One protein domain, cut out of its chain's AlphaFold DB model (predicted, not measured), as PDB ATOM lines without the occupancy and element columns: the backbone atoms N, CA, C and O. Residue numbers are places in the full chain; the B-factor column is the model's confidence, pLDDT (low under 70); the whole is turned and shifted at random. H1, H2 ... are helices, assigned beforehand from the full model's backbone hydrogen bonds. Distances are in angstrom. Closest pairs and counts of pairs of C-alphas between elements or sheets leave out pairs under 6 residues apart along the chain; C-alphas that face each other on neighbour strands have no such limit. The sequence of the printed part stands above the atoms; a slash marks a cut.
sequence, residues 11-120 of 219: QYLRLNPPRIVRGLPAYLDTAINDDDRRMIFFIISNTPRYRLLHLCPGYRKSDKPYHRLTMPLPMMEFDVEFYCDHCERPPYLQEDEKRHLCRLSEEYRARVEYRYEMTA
ATOM      1  N   GLN A  11     -67.504  32.609 -25.614       86.69
ATOM      2  CA  GLN A  11     -66.170  32.018 -25.770       86.69
ATOM      3  C   GLN A  11     -65.548  32.359 -27.131       86.69
ATOM      4  O   GLN A  11     -64.370  32.704 -27.186       86.69
ATOM      5  N   TYR A  12     -66.333  32.311 -28.212       87.00
ATOM      6  CA  TYR A  12     -65.860  32.682 -29.546       87.00
ATOM      7  C   TYR A  12     -65.448  34.160 -29.608       87.00
ATOM      8  O   TYR A  12     -64.394  34.474 -30.155       87.00
ATOM      9  N   LEU A  13     -66.228  35.055 -28.991       89.75
ATOM     10  CA  LEU A  13     -65.922  36.490 -28.931       89.75
ATOM     11  C   LEU A  13     -64.683  36.807 -28.085       89.75
ATOM     12  O   LEU A  13     -63.964  37.748 -28.394       89.75
ATOM     13  N   ARG A  14     -64.385  36.016 -27.045       88.44
ATOM     14  CA  ARG A  14     -63.135  36.172 -26.276       88.44
ATOM     15  C   ARG A  14     -61.894  35.807 -27.083       88.44
ATOM     16  O   ARG A  14     -60.845  36.403 -26.876       88.44
ATOM     17  N   LEU A  15     -62.008  34.818 -27.968       89.38
ATOM     18  CA  LEU A  15     -60.922  34.428 -28.871       89.38
ATOM     19  C   LEU A  15     -60.796  35.381 -30.064       89.38
ATOM     20  O   LEU A  15     -59.715  35.516 -30.627       89.38
ATOM     21  N   ASN A  16     -61.888  36.058 -30.420       88.25
ATOM     22  CA  ASN A  16     -61.959  36.995 -31.534       88.25
ATOM     23  C   ASN A  16     -62.473  38.363 -31.062       88.25
ATOM     24  O   ASN A  16     -63.540  38.786 -31.511       88.25
ATOM     25  N   PRO A  17     -61.760  39.052 -30.148       89.12
ATOM     26  CA  PRO A  17     -62.203  40.348 -29.656       89.12
ATOM     27  C   PRO A  17     -62.212  41.372 -30.799       89.12
ATOM     28  O   PRO A  17     -61.405  41.274 -31.736       89.12
ATOM     29  N   PRO A  18     -63.087  42.391 -30.740       89.50
ATOM     30  CA  PRO A  18     -63.057  43.437 -31.741       89.50
ATOM     31  C   PRO A  18     -61.742  44.205 -31.594       89.50
ATOM     32  O   PRO A  18     -61.332  44.569 -30.492       89.50
ATOM     33  N   ARG A  19     -61.066  44.468 -32.715       91.75
ATOM     34  CA  ARG A  19     -59.875  45.327 -32.704       91.75
ATOM     35  C   ARG A  19     -60.266  46.721 -32.221       91.75
ATOM     36  O   ARG A  19     -61.345  47.198 -32.561       91.75
ATOM     37  N   ILE A  20     -59.384  47.389 -31.487       92.88
ATOM     38  CA  ILE A  20     -59.596  48.770 -31.042       92.88
ATOM     39  C   ILE A  20     -58.778  49.709 -31.925       92.88
ATOM     40  O   ILE A  20     -57.577  49.517 -32.106       92.88
ATOM     41  N   VAL A  21     -59.429  50.726 -32.489       89.62
ATOM     42  CA  VAL A  21     -58.821  51.735 -33.367       89.62
ATOM     43  C   VAL A  21     -59.242  53.115 -32.878       89.62
ATOM     44  O   VAL A  21     -60.428  53.455 -32.917       89.62
ATOM     45  N   ARG A  22     -58.265  53.913 -32.427       89.44
ATOM     46  CA  ARG A  22     -58.476  55.250 -31.831       89.44
ATOM     47  C   ARG A  22     -59.444  55.231 -30.640       89.44
ATOM     48  O   ARG A  22     -60.335  56.064 -30.534       89.44
ATOM     49  N   GLY A  23     -59.293  54.234 -29.767       89.81
ATOM     50  CA  GLY A  23     -60.115  54.082 -28.560       89.81
ATOM     51  C   GLY A  23     -61.535  53.561 -28.798       89.81
ATOM     52  O   GLY A  23     -62.302  53.474 -27.848       89.81
ATOM     53  N   LEU A  24     -61.888  53.192 -30.033       91.88
ATOM     54  CA  LEU A  24     -63.213  52.684 -30.387       91.88
ATOM     55  C   LEU A  24     -63.131  51.330 -31.107       91.88
ATOM     56  O   LEU A  24     -62.160  51.091 -31.836       91.88
ATOM     57  N   PRO A  25     -64.137  50.450 -30.962       92.75
ATOM     58  CA  PRO A  25     -64.166  49.175 -31.668       92.75
ATOM     59  C   PRO A  25     -64.144  49.338 -33.192       92.75
ATOM     60  O   PRO A  25     -64.818  50.196 -33.757       92.75
ATOM     61  N   ALA A  26     -63.392  48.480 -33.878       91.38
ATOM     62  CA  ALA A  26     -63.225  48.495 -35.332       91.38
ATOM     63  C   ALA A  26     -64.437  47.943 -36.098       91.38
ATOM     64  O   ALA A  26     -64.464  47.998 -37.326       91.38
ATOM     65  N   TYR A  27     -65.438  47.407 -35.390       93.38
ATOM     66  CA  TYR A  27     -66.746  47.160 -35.990       93.38
ATOM     67  C   TYR A  27     -67.460  48.478 -36.326       93.38
ATOM     68  O   TYR A  27     -68.361  48.478 -37.151       93.38
ATOM     69  N   LEU A  28     -67.050  49.605 -35.732       93.50
ATOM     70  CA  LEU A  28     -67.423  50.940 -36.189       93.50
ATOM     71  C   LEU A  28     -66.521  51.311 -37.362       93.50
ATOM     72  O   LEU A  28     -65.294  51.241 -37.241       93.50
ATOM     73  N   ASP A  29     -67.124  51.701 -38.479       92.00
ATOM     74  CA  ASP A  29     -66.415  51.997 -39.713       92.00
ATOM     75  C   ASP A  29     -65.285  53.017 -39.468       92.00
ATOM     76  O   ASP A  29     -65.504  54.131 -39.005       92.00
ATOM     77  N   THR A  30     -64.042  52.627 -39.758       90.62
ATOM     78  CA  THR A  30     -62.866  53.487 -39.569       90.62
ATOM     79  C   THR A  30     -62.720  54.551 -40.660       90.62
ATOM     80  O   THR A  30     -61.810  55.372 -40.574       90.62
ATOM     81  N   ALA A  31     -63.547  54.506 -41.708       90.25
ATOM     82  CA  ALA A  31     -63.561  55.480 -42.796       90.25
ATOM     83  C   ALA A  31     -64.373  56.743 -42.461       90.25
ATOM     84  O   ALA A  31     -64.165  57.771 -43.102       90.25
ATOM     85  N   ILE A  32     -65.270  56.680 -41.471       89.38
ATOM     86  CA  ILE A  32     -66.018  57.846 -40.978       89.38
ATOM     87  C   ILE A  32     -65.252  58.553 -39.849       89.38
ATOM     88  O   ILE A  32     -64.329  57.992 -39.252       89.38
ATOM     89  N   ASN A  33     -65.607  59.812 -39.585       89.25
ATOM     90  CA  ASN A  33     -64.921  60.624 -38.580       89.25
ATOM     91  C   ASN A  33     -65.145  60.077 -37.155       89.25
ATOM     92  O   ASN A  33     -66.100  59.349 -36.882       89.25
ATOM     93  N   ASP A  34     -64.237  60.413 -36.235       89.12
ATOM     94  CA  ASP A  34     -64.269  59.856 -34.880       89.12
ATOM     95  C   ASP A  34     -65.496  60.323 -34.071       89.12
ATOM     96  O   ASP A  34     -65.962  59.574 -33.214       89.12
ATOM     97  N   ASP A  35     -66.069  61.490 -34.376       88.62
ATOM     98  CA  ASP A  35     -67.276  61.993 -33.708       88.62
ATOM     99  C   ASP A  35     -68.521  61.182 -34.101       88.62
ATOM    100  O   ASP A  35     -69.324  60.818 -33.245       88.62
ATOM    101  N   ASP A  36     -68.662  60.811 -35.372       88.00
ATOM    102  CA  ASP A  36     -69.722  59.923 -35.855       88.00
ATOM    103  C   ASP A  36     -69.548  58.516 -35.289       88.00
ATOM    104  O   ASP A  36     -70.520  57.892 -34.871       88.00
ATOM    105  N   ARG A  37     -68.307  58.022 -35.186       90.75
ATOM    106  CA  ARG A  37     -68.032  56.730 -34.534       90.75
ATOM    107  C   ARG A  37     -68.459  56.758 -33.066       90.75
ATOM    108  O   ARG A  37     -69.097  55.811 -32.605       90.75
ATOM    109  N   ARG A  38     -68.163  57.842 -32.338       90.88
ATOM    110  CA  ARG A  38     -68.645  58.044 -30.958       90.88
ATOM    111  C   ARG A  38     -70.163  58.124 -30.901       90.88
ATOM    112  O   ARG A  38     -70.751  57.539 -29.997       90.88
ATOM    113  N   MET A  39     -70.792  58.785 -31.867       91.50
ATOM    114  CA  MET A  39     -72.245  58.895 -31.933       91.50
ATOM    115  C   MET A  39     -72.910  57.536 -32.177       91.50
ATOM    116  O   MET A  39     -73.847  57.183 -31.468       91.50
ATOM    117  N   ILE A  40     -72.393  56.724 -33.105       92.25
ATOM    118  CA  ILE A  40     -72.863  55.346 -33.313       92.25
ATOM    119  C   ILE A  40     -72.709  54.547 -32.021       92.25
ATOM    120  O   ILE A  40     -73.662  53.893 -31.603       92.25
ATOM    121  N   PHE A  41     -71.538  54.621 -31.377       92.06
ATOM    122  CA  PHE A  41     -71.288  53.935 -30.109       92.06
ATOM    123  C   PHE A  41     -72.305  54.350 -29.035       92.06
ATOM    124  O   PHE A  41     -72.924  53.504 -28.397       92.06
ATOM    125  N   PHE A  42     -72.568  55.650 -28.900       93.00
ATOM    126  CA  PHE A  42     -73.591  56.171 -28.000       93.00
ATOM    127  C   PHE A  42     -74.988  55.616 -28.319       93.00
ATOM    128  O   PHE A  42     -75.677  55.145 -27.410       93.00
ATOM    129  N   ILE A  43     -75.404  55.624 -29.589       92.25
ATOM    130  CA  ILE A  43     -76.727  55.143 -30.006       92.25
ATOM    131  C   ILE A  43     -76.884  53.651 -29.692       92.25
ATOM    132  O   ILE A  43     -77.893  53.266 -29.097       92.25
ATOM    133  N   ILE A  44     -75.904  52.807 -30.039       92.44
ATOM    134  CA  ILE A  44     -75.995  51.357 -29.794       92.44
ATOM    135  C   ILE A  44     -76.001  51.026 -28.298       92.44
ATOM    136  O   ILE A  44     -76.746  50.141 -27.881       92.44
ATOM    137  N   SER A  45     -75.231  51.754 -27.479       91.62
ATOM    138  CA  SER A  45     -75.169  51.526 -26.032       91.62
ATOM    139  C   SER A  45     -76.449  51.952 -25.309       91.62
ATOM    140  O   SER A  45     -76.759  51.402 -24.254       91.62
ATOM    141  N   ASN A  46     -77.204  52.902 -25.870       93.06
ATOM    142  CA  ASN A  46     -78.400  53.477 -25.242       93.06
ATOM    143  C   ASN A  46     -79.721  53.073 -25.919       93.06
ATOM    144  O   ASN A  46     -80.790  53.513 -25.501       93.06
ATOM    145  N   THR A  47     -79.673  52.205 -26.933       92.94
ATOM    146  CA  THR A  47     -80.859  51.693 -27.631       92.94
ATOM    147  C   THR A  47     -80.957  50.180 -27.423       92.94
ATOM    148  O   THR A  47     -80.215  49.432 -28.062       92.94
ATOM    149  N   PRO A  48     -81.870  49.675 -26.567       89.12
ATOM    150  CA  PRO A  48     -81.885  48.265 -26.158       89.12
ATOM    151  C   PRO A  48     -81.909  47.260 -27.315       89.12
ATOM    152  O   PRO A  48     -81.223  46.239 -27.270       89.12
ATOM    153  N   ARG A  49     -82.653  47.558 -28.385       88.06
ATOM    154  CA  ARG A  49     -82.729  46.687 -29.568       88.06
ATOM    155  C   ARG A  49     -81.457  46.682 -30.422       88.06
ATOM    156  O   ARG A  49     -81.277  45.766 -31.216       88.06
ATOM    157  N   TYR A  50     -80.573  47.666 -30.261       90.44
ATOM    158  CA  TYR A  50     -79.285  47.726 -30.957       90.44
ATOM    159  C   TYR A  50     -78.145  47.067 -30.178       90.44
ATOM    160  O   TYR A  50     -77.034  46.964 -30.695       90.44
ATOM    161  N   ARG A  51     -78.413  46.526 -28.983       83.38
ATOM    162  CA  ARG A  51     -77.401  45.879 -28.138       83.38
ATOM    163  C   ARG A  51     -76.606  44.783 -28.855       83.38
ATOM    164  O   ARG A  51     -75.433  44.597 -28.560       83.38
ATOM    165  N   LEU A  52     -77.227  44.063 -29.792       87.19
ATOM    166  CA  LEU A  52     -76.584  42.998 -30.574       87.19
ATOM    167  C   LEU A  52     -76.342  43.386 -32.036       87.19
ATOM    168  O   LEU A  52     -75.929  42.545 -32.825       87.19
ATOM    169  N   LEU A  53     -76.578  44.649 -32.406       89.88
ATOM    170  CA  LEU A  53     -76.490  45.112 -33.793       89.88
ATOM    171  C   LEU A  53     -75.095  44.909 -34.384       89.88
ATOM    172  O   LEU A  53     -74.952  44.608 -35.564       89.88
ATOM    173  N   HIS A  54     -74.068  45.046 -33.549       91.00
ATOM    174  CA  HIS A  54     -72.679  44.855 -33.937       91.00
ATOM    175  C   HIS A  54     -72.306  43.380 -34.142       91.00
ATOM    176  O   HIS A  54     -71.248  43.128 -34.703       91.00
ATOM    177  N   LEU A  55     -73.123  42.407 -33.713       92.12
ATOM    178  CA  LEU A  55     -72.847  40.975 -33.859       92.12
ATOM    179  C   LEU A  55     -73.561  40.391 -35.077       92.12
ATOM    180  O   LEU A  55     -74.739  40.657 -35.308       92.12
ATOM    181  N   CYS A  56     -72.861  39.535 -35.817       90.94
ATOM    182  CA  CYS A  56     -73.381  38.878 -37.009       90.94
ATOM    183  C   CYS A  56     -73.833  37.440 -36.712       90.94
ATOM    184  O   CYS A  56     -72.983  36.578 -36.489       90.94
ATOM    185  N   PRO A  57     -75.140  37.127 -36.778       88.06
ATOM    186  CA  PRO A  57     -75.621  35.745 -36.773       88.06
ATOM    187  C   PRO A  57     -75.042  34.884 -37.911       88.06
ATOM    188  O   PRO A  57     -74.847  33.676 -37.796       88.06
ATOM    189  N   GLY A  58     -74.714  35.515 -39.040       86.25
ATOM    190  CA  GLY A  58     -74.089  34.867 -40.192       86.25
ATOM    191  C   GLY A  58     -72.608  34.519 -40.018       86.25
ATOM    192  O   GLY A  58     -72.008  34.026 -40.975       86.25
ATOM    193  N   TYR A  59     -72.004  34.746 -38.841       87.94
ATOM    194  CA  TYR A  59     -70.555  34.617 -38.633       87.94
ATOM    195  C   TYR A  59     -69.991  33.245 -39.007       87.94
ATOM    196  O   TYR A  59     -68.871  33.162 -39.495       87.94
ATOM    197  N   ARG A  60     -70.765  32.163 -38.849       86.69
ATOM    198  CA  ARG A  60     -70.319  30.812 -39.234       86.69
ATOM    199  C   ARG A  60     -70.098  30.652 -40.740       86.69
ATOM    200  O   ARG A  60     -69.389  29.740 -41.147       86.69
ATOM    201  N   LYS A  61     -70.731  31.499 -41.559       85.25
ATOM    202  CA  LYS A  61     -70.587  31.507 -43.022       85.25
ATOM    203  C   LYS A  61     -69.567  32.543 -43.490       85.25
ATOM    204  O   LYS A  61     -68.849  32.287 -44.448       85.25
ATOM    205  N   SER A  62     -69.521  33.700 -42.831       82.25
ATOM    206  CA  SER A  62     -68.665  34.826 -43.220       82.25
ATOM    207  C   SER A  62     -67.289  34.836 -42.547       82.25
ATOM    208  O   SER A  62     -66.444  35.635 -42.943       82.25
ATOM    209  N   ASP A  63     -67.093  34.012 -41.510       83.56
ATOM    210  CA  ASP A  63     -65.972  34.059 -40.555       83.56
ATOM    211  C   ASP A  63     -65.754  35.456 -39.940       83.56
ATOM    212  O   ASP A  63     -64.661  35.848 -39.535       83.56
ATOM    213  N   LYS A  64     -66.826  36.257 -39.900       86.69
ATOM    214  CA  LYS A  64     -66.827  37.618 -39.364       86.69
ATOM    215  C   LYS A  64     -67.858  37.707 -38.245       86.69
ATOM    216  O   LYS A  64     -69.053  37.750 -38.540       86.69
ATOM    217  N   PRO A  65     -67.429  37.766 -36.970       90.56
ATOM    218  CA  PRO A  65     -68.350  37.882 -35.840       90.56
ATOM    219  C   PRO A  65     -69.067  39.227 -35.766       90.56
ATOM    220  O   PRO A  65     -70.093  39.315 -35.096       90.56
ATOM    221  N   TYR A  66     -68.540  40.256 -36.435       92.94
ATOM    222  CA  TYR A  66     -69.021  41.625 -36.304       92.94
ATOM    223  C   TYR A  66     -69.575  42.192 -37.611       92.94
ATOM    224  O   TYR A  66     -68.980  42.017 -38.678       92.94
ATOM    225  N   HIS A  67     -70.680  42.926 -37.512       93.31
ATOM    226  CA  HIS A  67     -71.135  43.824 -38.570       93.31
ATOM    227  C   HIS A  67     -70.283  45.090 -38.592       93.31
ATOM    228  O   HIS A  67     -69.903  45.604 -37.544       93.31
ATOM    229  N   ARG A  68     -70.021  45.621 -39.789       93.00
ATOM    230  CA  ARG A  68     -69.419  46.949 -39.936       93.00
ATOM    231  C   ARG A  68     -70.528  47.995 -39.878       93.00
ATOM    232  O   ARG A  68     -71.315  48.095 -40.815       93.00
ATOM    233  N   LEU A  69     -70.583  48.719 -38.768       93.12
ATOM    234  CA  LEU A  69     -71.552  49.770 -38.495       93.12
ATOM    235  C   LEU A  69     -71.055  51.107 -39.043       93.12
ATOM    236  O   LEU A  69     -69.901  51.479 -38.837       93.12
ATOM    237  N   THR A  70     -71.942  51.836 -39.694       91.50
ATOM    238  CA  THR A  70     -71.724  53.177 -40.228       91.50
ATOM    239  C   THR A  70     -72.918  54.066 -39.877       91.50
ATOM    240  O   THR A  70     -73.862  53.623 -39.222       91.50
ATOM    241  N   MET A  71     -72.866  55.327 -40.283       85.44
ATOM    242  CA  MET A  71     -73.972  56.273 -40.202       85.44
ATOM    243  C   MET A  71     -74.171  56.861 -41.604       85.44
ATOM    244  O   MET A  71     -73.181  57.269 -42.223       85.44
ATOM    245  N   PRO A  72     -75.399  56.877 -42.148       71.31
ATOM    246  CA  PRO A  72     -75.647  57.397 -43.482       71.31
ATOM    247  C   PRO A  72     -75.373  58.897 -43.513       71.31
ATOM    248  O   PRO A  72     -76.071  59.690 -42.887       71.31
ATOM    249  N   LEU A  73     -74.390  59.306 -44.308       61.41
ATOM    250  CA  LEU A  73     -74.223  60.693 -44.732       61.41
ATOM    251  C   LEU A  73     -74.622  60.789 -46.215       61.41
ATOM    252  O   LEU A  73     -74.155  59.961 -47.001       61.41
ATOM    253  N   PRO A  74     -75.461  61.756 -46.647       59.06
ATOM    254  CA  PRO A  74     -76.038  62.887 -45.919       59.06
ATOM    255  C   PRO A  74     -77.555  62.711 -45.711       59.06
ATOM    256  O   PRO A  74     -78.325  63.652 -45.913       59.06
ATOM    257  N   MET A  75     -78.025  61.494 -45.417       54.69
ATOM    258  CA  MET A  75     -79.461  61.292 -45.245       54.69
ATOM    259  C   MET A  75     -79.872  61.743 -43.854       54.69
ATOM    260  O   MET A  75     -79.188  61.509 -42.868       54.69
ATOM    261  N   MET A  76     -81.006  62.427 -43.812       53.81
ATOM    262  CA  MET A  76     -81.547  63.203 -42.702       53.81
ATOM    263  C   MET A  76     -81.769  62.389 -41.413       53.81
ATOM    264  O   MET A  76     -82.270  62.910 -40.432       53.81
ATOM    265  N   GLU A  77     -81.423  61.111 -41.365       62.94
ATOM    266  CA  GLU A  77     -81.696  60.216 -40.253       62.94
ATOM    267  C   GLU A  77     -80.374  59.842 -39.585       62.94
ATOM    268  O   GLU A  77     -79.676  58.942 -40.035       62.94
ATOM    269  N   PHE A  78     -80.019  60.577 -38.524       76.31
ATOM    270  CA  PHE A  78     -78.901  60.251 -37.632       76.31
ATOM    271  C   PHE A  78     -79.157  58.900 -36.953       76.31
ATOM    272  O   PHE A  78     -79.709  58.838 -35.854       76.31
ATOM    273  N   ASP A  79     -78.806  57.823 -37.647       84.31
ATOM    274  CA  ASP A  79     -79.057  56.449 -37.236       84.31
ATOM    275  C   ASP A  79     -77.902  55.518 -37.635       84.31
ATOM    276  O   ASP A  79     -77.001  55.888 -38.384       84.31
ATOM    277  N   VAL A  80     -77.910  54.301 -37.107       88.44
ATOM    278  CA  VAL A  80     -76.894  53.284 -37.334       88.44
ATOM    279  C   VAL A  80     -77.271  52.419 -38.530       88.44
ATOM    280  O   VAL A  80     -78.353  51.831 -38.608       88.44
ATOM    281  N   GLU A  81     -76.328  52.278 -39.448       89.62
ATOM    282  CA  GLU A  81     -76.458  51.464 -40.646       89.62
ATOM    283  C   GLU A  81     -75.412  50.360 -40.707       89.62
ATOM    284  O   GLU A  81     -74.312  50.479 -40.176       89.62
ATOM    285  N   PHE A  82     -75.753  49.270 -41.387       90.56
ATOM    286  CA  PHE A  82     -74.809  48.234 -41.783       90.56
ATOM    287  C   PHE A  82     -75.367  47.457 -42.975       90.56
ATOM    288  O   PHE A  82     -76.579  47.411 -43.194       90.56
ATOM    289  N   TYR A  83     -74.471  46.813 -43.720       86.44
ATOM    290  CA  TYR A  83     -74.819  45.891 -44.794       86.44
ATOM    291  C   TYR A  83     -74.304  44.487 -44.467       86.44
ATOM    292  O   TYR A  83     -73.139  44.320 -44.096       86.44
ATOM    293  N   CYS A  84     -75.173  43.484 -44.589       89.19
ATOM    294  CA  CYS A  84     -74.843  42.082 -44.358       89.19
ATOM    295  C   CYS A  84     -75.751  41.176 -45.200       89.19
ATOM    296  O   CYS A  84     -76.970  41.254 -45.090       89.19
ATOM    297  N   ASP A  85     -75.165  40.250 -45.961       86.56
ATOM    298  CA  ASP A  85     -75.908  39.288 -46.798       86.56
ATOM    299  C   ASP A  85     -76.682  38.233 -45.991       86.56
ATOM    300  O   ASP A  85     -77.393  37.391 -46.541       86.56
ATOM    301  N   HIS A  86     -76.488  38.204 -44.673       85.81
ATOM    302  CA  HIS A  86     -77.022  37.172 -43.788       85.81
ATOM    303  C   HIS A  86     -77.960  37.717 -42.719       85.81
ATOM    304  O   HIS A  86     -78.513  36.931 -41.948       85.81
ATOM    305  N   CYS A  87     -78.110  39.036 -42.621       86.06
ATOM    306  CA  CYS A  87     -78.832  39.658 -41.522       86.06
ATOM    307  C   CYS A  87     -79.762  40.739 -42.048       86.06
ATOM    308  O   CYS A  87     -79.363  41.592 -42.835       86.06
ATOM    309  N   GLU A  88     -81.002  40.701 -41.577       84.88
ATOM    310  CA  GLU A  88     -81.956  41.767 -41.826       84.88
ATOM    311  C   GLU A  88     -81.646  42.949 -40.907       84.88
ATOM    312  O   GLU A  88     -81.375  42.786 -39.711       84.88
ATOM    313  N   ARG A  89     -81.659  44.152 -41.478       82.69
ATOM    314  CA  ARG A  89     -81.426  45.376 -40.723       82.69
ATOM    315  C   ARG A  89     -82.670  45.694 -39.887       82.69
ATOM    316  O   ARG A  89     -83.768  45.725 -40.444       82.69
ATOM    317  N   PRO A  90     -82.526  45.992 -38.585       84.31
ATOM    318  CA  PRO A  90     -83.629  46.538 -37.813       84.31
ATOM    319  C   PRO A  90     -84.158  47.835 -38.442       84.31
ATOM    320  O   PRO A  90     -83.400  48.550 -39.103       84.31
ATOM    321  N   PRO A  91     -85.431  48.189 -38.205       86.06
ATOM    322  CA  PRO A  91     -85.960  49.470 -38.660       86.06
ATOM    323  C   PRO A  91     -85.176  50.642 -38.050       86.06
ATOM    324  O   PRO A  91     -84.495  50.481 -37.032       86.06
ATOM    325  N   TYR A  92     -85.299  51.828 -38.639       87.50
ATOM    326  CA  TYR A  92     -84.682  53.035 -38.088       87.50
ATOM    327  C   TYR A  92     -85.210  53.367 -36.679       87.50
ATOM    328  O   TYR A  92     -86.243  52.838 -36.251       87.50
ATOM    329  N   LEU A  93     -84.485  54.199 -35.934       88.56
ATOM    330  CA  LEU A  93     -84.828  54.703 -34.606       88.56
ATOM    331  C   LEU A  93     -86.262  55.227 -34.563       88.56
ATOM    332  O   LEU A  93     -86.655  56.109 -35.336       88.56
ATOM    333  N   GLN A  94     -87.033  54.686 -33.624       90.06
ATOM    334  CA  GLN A  94     -88.396  55.125 -33.364       90.06
ATOM    335  C   GLN A  94     -88.383  56.482 -32.659       90.06
ATOM    336  O   GLN A  94     -87.411  56.852 -31.999       90.06
ATOM    337  N   GLU A  95     -89.484  57.223 -32.751       89.00
ATOM    338  CA  GLU A  95     -89.563  58.571 -32.178       89.00
ATOM    339  C   GLU A  95     -89.376  58.584 -30.652       89.00
ATOM    340  O   GLU A  95     -88.766  59.495 -30.096       89.00
ATOM    341  N   ASP A  96     -89.848  57.549 -29.953       91.62
ATOM    342  CA  ASP A  96     -89.620  57.391 -28.511       91.62
ATOM    343  C   ASP A  96     -88.144  57.167 -28.166       91.62
ATOM    344  O   ASP A  96     -87.647  57.718 -27.179       91.62
ATOM    345  N   GLU A  97     -87.431  56.402 -28.992       92.31
ATOM    346  CA  GLU A  97     -86.000  56.139 -28.830       92.31
ATOM    347  C   GLU A  97     -85.197  57.412 -29.099       92.31
ATOM    348  O   GLU A  97     -84.357  57.790 -28.287       92.31
ATOM    349  N   LYS A  98     -85.526  58.149 -30.166       90.06
ATOM    350  CA  LYS A  98     -84.923  59.457 -30.459       90.06
ATOM    351  C   LYS A  98     -85.130  60.431 -29.303       90.06
ATOM    352  O   LYS A  98     -84.168  61.026 -28.829       90.06
ATOM    353  N   ARG A  99     -86.358  60.538 -28.779       91.25
ATOM    354  CA  ARG A  99     -86.663  61.368 -27.602       91.25
ATOM    355  C   ARG A  99     -85.885  60.937 -26.365       91.25
ATOM    356  O   ARG A  99     -85.482  61.784 -25.572       91.25
ATOM    357  N   HIS A 100     -85.678  59.638 -26.170       93.25
ATOM    358  CA  HIS A 100     -84.848  59.138 -25.082       93.25
ATOM    359  C   HIS A 100     -83.380  59.542 -25.251       93.25
ATOM    360  O   HIS A 100     -82.817  60.115 -24.321       93.25
ATOM    361  N   LEU A 101     -82.804  59.334 -26.432       92.50
ATOM    362  CA  LEU A 101     -81.421  59.697 -26.749       92.50
ATOM    363  C   LEU A 101     -81.183  61.213 -26.632       92.50
ATOM    364  O   LEU A 101     -80.188  61.624 -26.039       92.50
ATOM    365  N   CYS A 102     -82.135  62.050 -27.065       92.44
ATOM    366  CA  CYS A 102     -82.075  63.508 -26.884       92.44
ATOM    367  C   CYS A 102     -82.054  63.940 -25.409       92.44
ATOM    368  O   CYS A 102     -81.495  64.985 -25.089       92.44
ATOM    369  N   ARG A 103     -82.662  63.167 -24.497       94.75
ATOM    370  CA  ARG A 103     -82.580  63.441 -23.051       94.75
ATOM    371  C   ARG A 103     -81.227  63.053 -22.457       94.75
ATOM    372  O   ARG A 103     -80.860  63.595 -21.422       94.75
ATOM    373  N   LEU A 104     -80.529  62.098 -23.071       94.00
ATOM    374  CA  LEU A 104     -79.261  61.565 -22.576       94.00
ATOM    375  C   LEU A 104     -78.038  62.329 -23.094       94.00
ATOM    376  O   LEU A 104     -77.009  62.332 -22.425       94.00
ATOM    377  N   SER A 105     -78.127  62.955 -24.269       92.50
ATOM    378  CA  SER A 105     -77.001  63.657 -24.885       92.50
ATOM    379  C   SER A 105     -77.447  64.942 -25.571       92.50
ATOM    380  O   SER A 105     -78.268  64.927 -26.492       92.50
ATOM    381  N   GLU A 106     -76.850  66.060 -25.147       90.94
ATOM    382  CA  GLU A 106     -77.029  67.352 -25.809       90.94
ATOM    383  C   GLU A 106     -76.447  67.353 -27.222       90.94
ATOM    384  O   GLU A 106     -77.015  67.985 -28.104       90.94
ATOM    385  N   GLU A 107     -75.361  66.611 -27.457       88.81
ATOM    386  CA  GLU A 107     -74.758  66.485 -28.785       88.81
ATOM    387  C   GLU A 107     -75.690  65.731 -29.740       88.81
ATOM    388  O   GLU A 107     -75.925  66.176 -30.863       88.81
ATOM    389  N   TYR A 108     -76.275  64.618 -29.283       88.81
ATOM    390  CA  TYR A 108     -77.263  63.882 -30.071       88.81
ATOM    391  C   TYR A 108     -78.479  64.765 -30.368       88.81
ATOM    392  O   TYR A 108     -78.917  64.851 -31.517       88.81
ATOM    393  N   ARG A 109     -78.989  65.479 -29.351       89.81
ATOM    394  CA  ARG A 109     -80.093  66.433 -29.513       89.81
ATOM    395  C   ARG A 109     -79.754  67.506 -30.549       89.81
ATOM    396  O   ARG A 109     -80.540  67.700 -31.467       89.81
ATOM    397  N   ALA A 110     -78.586  68.137 -30.449       86.19
ATOM    398  CA  ALA A 110     -78.152  69.186 -31.367       86.19
ATOM    399  C   ALA A 110     -78.063  68.689 -32.817       86.19
ATOM    400  O   ALA A 110     -78.489  69.388 -33.732       86.19
ATOM    401  N   ARG A 111     -77.576  67.464 -33.048       82.31
ATOM    402  CA  ARG A 111     -77.542  66.866 -34.394       82.31
ATOM    403  C   ARG A 111     -78.945  66.622 -34.951       82.31
ATOM    404  O   ARG A 111     -79.218  66.950 -36.102       82.31
ATOM    405  N   VAL A 112     -79.856  66.098 -34.130       80.62
ATOM    406  CA  VAL A 112     -81.260  65.895 -34.522       80.62
ATOM    407  C   VAL A 112     -81.984  67.227 -34.764       80.62
ATOM    408  O   VAL A 112     -82.770  67.324 -35.699       80.62
ATOM    409  N   GLU A 113     -81.716  68.263 -33.972       78.19
ATOM    410  CA  GLU A 113     -82.283  69.607 -34.156       78.19
ATOM    411  C   GLU A 113     -81.738  70.291 -35.416       78.19
ATOM    412  O   GLU A 113     -82.514  70.809 -36.215       78.19
ATOM    413  N   TYR A 114     -80.434  70.182 -35.676       69.81
ATOM    414  CA  TYR A 114     -79.811  70.696 -36.897       69.81
ATOM    415  C   TYR A 114     -80.362  70.028 -38.170       69.81
ATOM    416  O   TYR A 114     -80.487  70.665 -39.217       69.81
ATOM    417  N   ARG A 115     -80.788  68.757 -38.090       65.56
ATOM    418  CA  ARG A 115     -81.583  68.121 -39.157       65.56
ATOM    419  C   ARG A 115     -82.894  68.876 -39.389       65.56
ATOM    420  O   ARG A 115     -83.234  69.127 -40.542       65.56
ATOM    421  N   TYR A 116     -83.651  69.204 -38.343       54.84
ATOM    422  CA  TYR A 116     -84.919  69.924 -38.506       54.84
ATOM    423  C   TYR A 116     -84.712  71.308 -39.140       54.84
ATOM    424  O   TYR A 116     -85.520  71.706 -39.975       54.84
ATOM    425  N   GLU A 117     -83.595  71.980 -38.846       57.03
ATOM    426  CA  GLU A 117     -83.221  73.249 -39.490       57.03
ATOM    427  C   GLU A 117     -82.899  73.101 -40.990       57.03
ATOM    428  O   GLU A 117     -83.248  73.981 -41.771       57.03
ATOM    429  N   MET A 118     -82.284  71.992 -41.424       53.25
ATOM    430  CA  MET A 118     -81.993  71.745 -42.848       53.25
ATOM    431  C   MET A 118     -83.172  71.198 -43.665       53.25
ATOM    432  O   MET A 118     -83.159  71.286 -44.891       53.25
ATOM    433  N   THR A 119     -84.144  70.554 -43.013       55.19
ATOM    434  CA  THR A 119     -85.220  69.802 -43.690       55.19
ATOM    435  C   THR A 119     -86.551  70.534 -43.752       55.19
ATOM    436  O   THR A 119     -87.415  70.146 -44.537       55.19
ATOM    437  N   ALA A 120     -86.719  71.596 -42.966       53.38
ATOM    438  CA  ALA A 120     -87.814  72.529 -43.150       53.38
ATOM    439  C   ALA A 120     -87.534  73.383 -44.398       53.38
ATOM    440  O   ALA A 120     -86.565  74.137 -44.444       53.38
TER     441      ALA A 120
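What this domain is: This is residues 11 to 120 of the 219 residues of an uncharacterized protein of Dendrothele bispora (strain CBS 962.96) (UniProt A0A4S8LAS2). An elongated body is built largely of long loops, with helix H2 near its middle, H4 and H5 meeting as a V toward one end, and the small helices H1 and H3 at the other. The stretch from 63 to 94 runs from H3 toward the H5 end, folds back, and runs out again to H4. The printed part has 110 residues with five named helices, H1 to H5 in order, and no named strand; the class is all helix, though only 46 residues are in named elements. It is compact, with a radius of gyration of the C-alphas of 14.6 A and spans of 46 by 29 by 23 A.

How they stand to each other: H1, residues 11 to 15, and H3, residues 59 to 62, are apart from each other and from H2, residues 34 to 46, H4, residues 95 to 104, and H5, residues 106 to 119. H2 and H4 are close but not clearly touching, the closest C-alphas being Asn 46 and Leu 101 at 7.1 A. H2 and H5 are likewise close but not clearly touching, the closest C-alphas being Met 39 and Tyr 108 at 7.3 A. H4 and H5 touch only at the corner, H5 with residues 108 to 109 alone; the closest C-alphas, of Cys 102 and Arg 109, are 4.4 A apart, at a steep tilt of 47 degrees, opposite ways. Residues 20 to 21 pair with 24 to 25, and 69 to 70 with 81 to 82, both antiparallel. In H1, H2, H4 and H5 every O i to N i+4 pair is within hydrogen-bond range; H3 is too short for one.

Where its parts are: H1 begins with C-alpha 11 at (-66.170, 32.018, -25.770) and is 6.6 A long. H2 is 18.3 A, H3 5.0 A, H4 14.4 A and H5 19.8 A, ending with C-alpha 119 at (-85.220, 69.802, -43.690).

The domain as a whole: The C-alphas of Gln 11 and Ala 120, the two farthest apart, are 49.1 A apart. The printed part has no cut. The links H1 to H2, H2 to H3 and H3 to H4 are long; H4 to H5 is tight. The pLDDT is under 70 at residues 73 to 77 and 114 to 120.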